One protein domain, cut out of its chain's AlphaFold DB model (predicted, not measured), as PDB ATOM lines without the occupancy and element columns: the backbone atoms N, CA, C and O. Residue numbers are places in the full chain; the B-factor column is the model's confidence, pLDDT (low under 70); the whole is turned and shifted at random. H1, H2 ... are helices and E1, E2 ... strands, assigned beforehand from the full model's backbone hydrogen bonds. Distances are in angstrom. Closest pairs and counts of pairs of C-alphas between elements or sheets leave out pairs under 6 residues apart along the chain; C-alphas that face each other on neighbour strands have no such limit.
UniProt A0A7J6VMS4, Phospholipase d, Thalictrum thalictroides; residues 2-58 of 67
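What this domain is: This is residues 2 to 58 of the 67 residues of the protein "Phospholipase d" of Thalictrum thalictroides (UniProt A0A7J6VMS4). With little regular structure, the model is a helix, H1, at one side and a small two-strand hairpin, E1 and E2, at the other, with long loops making most of the rest. Residues 14 to 29 swing round H1 before reaching the hairpin, and residues 41 to 58 form a looping tail. The printed part has 57 residues, with named elements in the order H1, E1, E2; the sheet, E1 - E2, is antiparallel. The class is mixed, with 18 residues in named elements; the whole is only just compact, close to loose, with a radius of gyration of the C-alphas of 12.2 A and spans of 34 by 26 by 16 A.

How they stand to each other: E1, residues 30 to 32, and E2, residues 38 to 40, form an antiparallel hairpin at 143 degrees. N 31 and O 39, 2.8 A apart, are within hydrogen-bond range. H1, residues 2 to 13, is apart from E2; every O i to N i+4 pair in H1 is within hydrogen-bond range.

Where its parts are: E1 measures 6.5 A and E2 7.1 A, ending at C-alpha 40 (29.246, 37.088, -31.071). H1 measures 16.3 A from C-alpha 2 (22.415, 55.595, -36.898).

The domain as a whole: The C-alphas farthest apart, Ile 18 and Asp 35, are 36.1 A apart. The link H1 to E1 is long. The printed part has no cut, and no printed residue is under 70 in pLDDT.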
ATOM      1  N   VAL A   2      21.173  56.094 -36.243       91.94
ATOM      2  CA  VAL A   2      22.415  55.595 -36.898       91.94
ATOM      3  C   VAL A   2      22.615  54.092 -36.667       91.94
ATOM      4  O   VAL A   2      22.858  53.357 -37.617       91.94
ATOM      5  N   ASN A   3      22.417  53.630 -35.428       90.00
ATOM      6  CA  ASN A   3      22.531  52.207 -35.090       90.00
ATOM      7  C   ASN A   3      21.525  51.333 -35.852       90.00
ATOM      8  O   ASN A   3      21.891  50.261 -36.309       90.00
ATOM      9  N   GLU A   4      20.292  51.814 -36.047       92.12
ATOM     10  CA  GLU A   4      19.268  51.118 -36.842       92.12
ATOM     11  C   GLU A   4      19.692  50.973 -38.309       92.12
ATOM     12  O   GLU A   4      19.544  49.902 -38.884       92.12
ATOM     13  N   ILE A   5      20.259  52.030 -38.909       91.88
ATOM     14  CA  ILE A   5      20.771  51.982 -40.289       91.88
ATOM     15  C   ILE A   5      21.921  50.976 -40.394       91.88
ATOM     16  O   ILE A   5      21.962  50.179 -41.327       91.88
ATOM     17  N   ALA A   6      22.842  50.993 -39.431       92.94
ATOM     18  CA  ALA A   6      23.978  50.079 -39.398       92.94
ATOM     19  C   ALA A   6      23.538  48.609 -39.239       92.94
ATOM     20  O   ALA A   6      24.133  47.717 -39.842       92.94
ATOM     21  N   GLU A   7      22.498  48.360 -38.444       91.62
ATOM     22  CA  GLU A   7      21.920  47.033 -38.220       91.62
ATOM     23  C   GLU A   7      21.165  46.513 -39.444       91.62
ATOM     24  O   GLU A   7      21.367  45.374 -39.859       91.62
ATOM     25  N   GLU A   8      20.371  47.369 -40.088       92.12
ATOM     26  CA  GLU A   8      19.698  47.033 -41.341       92.12
ATOM     27  C   GLU A   8      20.704  46.739 -42.461       92.12
ATOM     28  O   GLU A   8      20.552  45.762 -43.194       92.12
ATOM     29  N   ASN A   9      21.764  47.544 -42.571       93.06
ATOM     30  CA  ASN A   9      22.832  47.307 -43.535       93.06
ATOM     31  C   ASN A   9      23.570  45.990 -43.247       93.06
ATOM     32  O   ASN A   9      23.883  45.268 -44.188       93.06
ATOM     33  N   TRP A  10      23.814  45.641 -41.979       91.88
ATOM     34  CA  TRP A  10      24.411  44.346 -41.625       91.88
ATOM     35  C   TRP A  10      23.524  43.171 -42.054       91.88
ATOM     36  O   TRP A  10      24.007  42.216 -42.665       91.88
ATOM     37  N   ARG A  11      22.212  43.265 -41.808       90.06
ATOM     38  CA  ARG A  11      21.240  42.247 -42.233       90.06
ATOM     39  C   ARG A  11      21.229  42.061 -43.752       90.06
ATOM     40  O   ARG A  11      21.148  40.939 -44.229       90.06
ATOM     41  N   ARG A  12      21.326  43.155 -44.508       91.56
ATOM     42  CA  ARG A  12      21.400  43.132 -45.978       91.56
ATOM     43  C   ARG A  12      22.720  42.582 -46.502       91.56
ATOM     44  O   ARG A  12      22.724  41.856 -47.485       91.56
ATOM     45  N   PHE A  13      23.824  42.915 -45.839       90.12
ATOM     46  CA  PHE A  13      25.156  42.426 -46.190       90.12
ATOM     47  C   PHE A  13      25.301  40.915 -45.970       90.12
ATOM     48  O   PHE A  13      26.025  40.259 -46.705       90.12
ATOM     49  N   THR A  14      24.608  40.369 -44.969       89.50
ATOM     50  CA  THR A  14      24.628  38.936 -44.629       89.50
ATOM     51  C   THR A  14      23.494  38.128 -45.264       89.50
ATOM     52  O   THR A  14      23.374  36.940 -44.979       89.50
ATOM     53  N   ALA A  15      22.653  38.749 -46.095       88.44
ATOM     54  CA  ALA A  15      21.576  38.056 -46.791       88.44
ATOM     55  C   ALA A  15      22.120  37.188 -47.937       88.44
ATOM     56  O   ALA A  15      23.088  37.561 -48.595       88.44
ATOM     57  N   ASP A  16      21.445  36.068 -48.216       85.25
ATOM     58  CA  ASP A  16      21.809  35.160 -49.317       85.25
ATOM     59  C   ASP A  16      21.718  35.839 -50.696       85.25
ATOM     60  O   ASP A  16      22.430  35.481 -51.636       85.25
ATOM     61  N   GLU A  17      20.834  36.832 -50.827       88.00
ATOM     62  CA  GLU A  17      20.676  37.625 -52.042       88.00
ATOM     63  C   GLU A  17      21.439  38.950 -51.946       88.00
ATOM     64  O   GLU A  17      21.356  39.681 -50.955       88.00
ATOM     65  N   ILE A  18      22.129  39.309 -53.032       83.81
ATOM     66  CA  ILE A  18      22.834  40.588 -53.136       83.81
ATOM     67  C   ILE A  18      21.812  41.725 -53.111       83.81
ATOM     68  O   ILE A  18      21.024  41.903 -54.042       83.81
ATOM     69  N   THR A  19      21.874  42.544 -52.064       85.06
ATOM     70  CA  THR A  19      21.012  43.715 -51.900       85.06
ATOM     71  C   THR A  19      21.827  44.999 -51.811       85.06
ATOM     72  O   THR A  19      22.977  45.021 -51.369       85.06
ATOM     73  N   THR A  20      21.237  46.109 -52.259       88.50
ATOM     74  CA  THR A  20      21.891  47.416 -52.182       88.50
ATOM     75  C   THR A  20      21.876  47.943 -50.745       88.50
ATOM     76  O   THR A  20      20.838  48.000 -50.072       88.50
ATOM     77  N   LEU A  21      23.054  48.348 -50.271       88.81
ATOM     78  CA  LEU A  21      23.228  48.944 -48.950       88.81
ATOM     79  C   LEU A  21      22.940  50.445 -48.987       88.81
ATOM     80  O   LEU A  21      23.252  51.138 -49.960       88.81
ATOM     81  N   GLN A  22      22.380  50.970 -47.897       86.25
ATOM     82  CA  GLN A  22      22.246  52.411 -47.718       86.25
ATOM     83  C   GLN A  22      23.554  52.953 -47.125       86.25
ATOM     84  O   GLN A  22      23.695  53.118 -45.911       86.25
ATOM     85  N   GLY A  23      24.526  53.210 -48.004       88.62
ATOM     86  CA  GLY A  23      25.893  53.573 -47.623       88.62
ATOM     87  C   GLY A  23      26.724  52.364 -47.183       88.62
ATOM     88  O   GLY A  23      26.354  51.223 -47.431       88.62
ATOM     89  N   HIS A  24      27.859  52.619 -46.528       90.06
ATOM     90  CA  HIS A  24      28.842  51.584 -46.162       90.06
ATOM     91  C   HIS A  24      28.972  51.368 -44.647       90.06
ATOM     92  O   HIS A  24      29.891  50.697 -44.187       90.06
ATOM     93  N   LEU A  25      28.080  51.970 -43.853       93.12
ATOM     94  CA  LEU A  25      28.084  51.792 -42.407       93.12
ATOM     95  C   LEU A  25      27.411  50.465 -42.051       93.12
ATOM     96  O   LEU A  25      26.224  50.287 -42.326       93.12
ATOM     97  N   LEU A  26      28.160  49.581 -41.401       92.69
ATOM     98  CA  LEU A  26      27.715  48.267 -40.949       92.69
ATOM     99  C   LEU A  26      27.885  48.170 -39.435       92.69
ATOM    100  O   LEU A  26      28.909  48.589 -38.889       92.69
ATOM    101  N   LYS A  27      26.885  47.614 -38.751       92.31
ATOM    102  CA  LYS A  27      27.009  47.267 -37.336       92.31
ATOM    103  C   LYS A  27      27.949  46.075 -37.233       92.31
ATOM    104  O   LYS A  27      27.730  45.056 -37.881       92.31
ATOM    105  N   TYR A  28      28.992  46.208 -36.426       93.25
ATOM    106  CA  TYR A  28      29.886  45.089 -36.173       93.25
ATOM    107  C   TYR A  28      29.118  44.001 -35.391       93.25
ATOM    108  O   TYR A  28      28.435  44.356 -34.424       93.25
ATOM    109  N   PRO A  29      29.174  42.714 -35.796       91.75
ATOM    110  CA  PRO A  29      28.315  41.633 -35.284       91.75
ATOM    111  C   PRO A  29      28.717  41.130 -33.888       91.75
ATOM    112  O   PRO A  29      28.925  39.941 -33.656       91.75
ATOM    113  N   LEU A  30      28.812  42.055 -32.939       92.06
ATOM    114  CA  LEU A  30      29.063  41.779 -31.535       92.06
ATOM    115  C   LEU A  30      27.842  42.130 -30.697       92.06
ATOM    116  O   LEU A  30      27.158  43.131 -30.928       92.06
ATOM    117  N   GLN A  31      27.629  41.317 -29.676       90.94
ATOM    118  CA  GLN A  31      26.741  41.599 -28.571       90.94
ATOM    119  C   GLN A  31      27.579  41.967 -27.351       90.94
ATOM    120  O   GLN A  31      28.602  41.344 -27.071       90.94
ATOM    121  N   VAL A  32      27.140  42.994 -26.632       91.94
ATOM    122  CA  VAL A  32      27.718  43.376 -25.347       91.94
ATOM    123  C   VAL A  32      26.670  43.096 -24.283       91.94
ATOM    124  O   VAL A  32      25.570  43.649 -24.342       91.94
ATOM    125  N   ASP A  33      26.998  42.216 -23.348       90.94
ATOM    126  CA  ASP A  33      26.137  41.890 -22.216       90.94
ATOM    127  C   ASP A  33      26.110  43.039 -21.198       90.94
ATOM    128  O   ASP A  33      26.972  43.920 -21.200       90.94
ATOM    129  N   ALA A  34      25.145  43.011 -20.273       92.56
ATOM    130  CA  ALA A  34      25.037  44.009 -19.202       92.56
ATOM    131  C   ALA A  34      26.314  44.105 -18.340       92.56
ATOM    132  O   ALA A  34      26.642  45.178 -17.840       92.56
ATOM    133  N   ASP A  35      27.058  43.000 -18.233       92.88
ATOM    134  CA  ASP A  35      28.332  42.912 -17.512       92.88
ATOM    135  C   ASP A  35      29.536  43.418 -18.335       92.88
ATOM    136  O   ASP A  35      30.681  43.314 -17.896       92.88
ATOM    137  N   GLY A  36      29.314  43.914 -19.558       91.44
ATOM    138  CA  GLY A  36      30.365  44.364 -20.475       91.44
ATOM    139  C   GLY A  36      31.112  43.233 -21.187       91.44
ATOM    140  O   GLY A  36      32.063  43.498 -21.923       91.44
ATOM    141  N   LYS A  37      30.695  41.974 -20.998       91.31
ATOM    142  CA  LYS A  37      31.232  40.845 -21.764       91.31
ATOM    143  C   LYS A  37      30.847  40.988 -23.227       91.31
ATOM    144  O   LYS A  37      29.704  41.296 -23.552       91.31
ATOM    145  N   VAL A  38      31.821  40.755 -24.097       91.31
ATOM    146  CA  VAL A  38      31.652  40.835 -25.542       91.31
ATOM    147  C   VAL A  38      31.526  39.419 -26.091       91.31
ATOM    148  O   VAL A  38      32.400  38.583 -25.866       91.31
ATOM    149  N   GLY A  39      30.431  39.160 -26.793       91.19
ATOM    150  CA  GLY A  39      30.129  37.890 -27.442       91.19
ATOM    151  C   GLY A  39      29.749  38.085 -28.908       91.19
ATOM    152  O   GLY A  39      29.484  39.212 -29.337       91.19
ATOM    153  N   PRO A  40      29.756  37.011 -29.713       91.12
ATOM    154  CA  PRO A  40      29.246  37.088 -31.071       91.12
ATOM    155  C   PRO A  40      27.732  37.308 -31.025       91.12
ATOM    156  O   PRO A  40      27.048  36.812 -30.126       91.12
ATOM    157  N   LEU A  41      27.197  38.040 -31.999       89.69
ATOM    158  CA  LEU A  41      25.749  38.142 -32.155       89.69
ATOM    159  C   LEU A  41      25.174  36.742 -32.487       89.69
ATOM    160  O   LEU A  41      25.735  36.060 -33.350       89.69
ATOM    161  N   PRO A  42      24.076  36.287 -31.850       86.50
ATOM    162  CA  PRO A  42      23.497  34.975 -32.132       86.50
ATOM    163  C   PRO A  42      23.184  34.793 -33.622       86.50
ATOM    164  O   PRO A  42      22.561  35.656 -34.237       86.50
ATOM    165  N   GLY A  43      23.634  33.680 -34.208       85.69
ATOM    166  CA  GLY A  43      23.512  33.411 -35.649       85.69
ATOM    167  C   GLY A  43      24.609  34.036 -36.520       85.69
ATOM    168  O   GLY A  43      24.686  33.729 -37.705       85.69
ATOM    169  N   HIS A  44      25.493  34.851 -35.942       88.44
ATOM    170  CA  HIS A  44      26.627  35.483 -36.616       88.44
ATOM    171  C   HIS A  44      27.924  35.193 -35.843       88.44
ATOM    172  O   HIS A  44      28.565  36.090 -35.305       88.44
ATOM    173  N   GLU A  45      28.311  33.920 -35.752       89.88
ATOM    174  CA  GLU A  45      29.564  33.519 -35.088       89.88
ATOM    175  C   GLU A  45      30.793  33.704 -35.991       89.88
ATOM    176  O   GLU A  45      31.912  33.928 -35.513       89.88
ATOM    177  N   THR A  46      30.579  33.640 -37.305       91.00
ATOM    178  CA  THR A  46      31.614  33.745 -38.334       91.00
ATOM    179  C   THR A  46      31.309  34.845 -39.339       91.00
ATOM    180  O   THR A  46      30.145  35.140 -39.615       91.00
ATOM    181  N   PHE A  47      32.353  35.421 -39.934       89.75
ATOM    182  CA  PHE A  47      32.190  36.326 -41.066       89.75
ATOM    183  C   PHE A  47      31.548  35.601 -42.257       89.75
ATOM    184  O   PHE A  47      31.943  34.458 -42.535       89.75
ATOM    185  N   PRO A  48      30.608  36.257 -42.968       87.12
ATOM    186  CA  PRO A  48      30.097  35.733 -44.230       87.12
ATOM    187  C   PRO A  48      31.271  35.503 -45.194       87.12
ATOM    188  O   PRO A  48      32.281  36.209 -45.134       87.12
ATOM    189  N   ASP A  49      31.164  34.465 -46.018       85.06
ATOM    190  CA  ASP A  49      32.144  34.003 -47.017       85.06
ATOM    191  C   ASP A  49      33.461  33.411 -46.486       85.06
ATOM    192  O   ASP A  49      33.942  32.408 -47.010       85.06
ATOM    193  N   VAL A  50      34.064  34.003 -45.453       85.31
ATOM    194  CA  VAL A  50      35.423  33.641 -45.002       85.31
ATOM    195  C   VAL A  50      35.406  32.586 -43.891       85.31
ATOM    196  O   VAL A  50      36.374  31.846 -43.723       85.31
ATOM    197  N   GLY A  51      34.334  32.516 -43.094       84.12
ATOM    198  CA  GLY A  51      34.228  31.563 -41.982       84.12
ATOM    199  C   GLY A  51      35.138  31.876 -40.781       84.12
ATOM    200  O   GLY A  51      35.202  31.102 -39.827       84.12
ATOM    201  N   GLY A  52      35.846  33.009 -40.797       88.31
ATOM    202  CA  GLY A  52      36.647  33.469 -39.663       88.31
ATOM    203  C   GLY A  52      35.761  33.829 -38.472       88.31
ATOM    204  O   GLY A  52      34.723  34.465 -38.649       88.31
ATOM    205  N   LYS A  53      36.161  33.441 -37.256       90.31
ATOM    206  CA  LYS A  53      35.411  33.764 -36.031       90.31
ATOM    207  C   LYS A  53      35.409  35.270 -35.782       90.31
ATOM    208  O   LYS A  53      36.474  35.881 -35.743       90.31
ATOM    209  N   ILE A  54      34.234  35.839 -35.527       90.56
ATOM    210  CA  ILE A  54      34.065  37.282 -35.285       90.56
ATOM    211  C   ILE A  54      34.774  37.743 -34.006       90.56
ATOM    212  O   ILE A  54      35.403  38.793 -33.989       90.56
ATOM    213  N   ILE A  55      34.736  36.929 -32.950       91.44
ATOM    214  CA  ILE A  55      35.460  37.189 -31.690       91.44
ATOM    215  C   ILE A  55      36.977  36.984 -31.843       91.44
ATOM    216  O   ILE A  55      37.758  37.336 -30.963       91.44
ATOM    217  N   GLY A  56      37.408  36.412 -32.968       88.69
ATOM    218  CA  GLY A  56      38.763  35.925 -33.146       88.69
ATOM    219  C   GLY A  56      39.022  34.640 -32.363       88.69
ATOM    220  O   GLY A  56      38.116  33.974 -31.847       88.69
ATOM    221  N   ALA A  57      40.291  34.257 -32.321       87.94
ATOM    222  CA  ALA A  57      40.774  33.128 -31.549       87.94
ATOM    223  C   ALA A  57      42.148  33.477 -30.989       87.94
ATOM    224  O   ALA A  57      42.980  34.052 -31.691       87.94
ATOM    225  N   TYR A  58      42.388  33.103 -29.735       85.75
ATOM    226  CA  TYR A  58      43.727  33.171 -29.177       85.75
ATOM    227  C   TYR A  58      44.629  32.172 -29.909       85.75
ATOM    228  O   TYR A  58      44.228  31.033 -30.161       85.75
TER     229      TYR A  58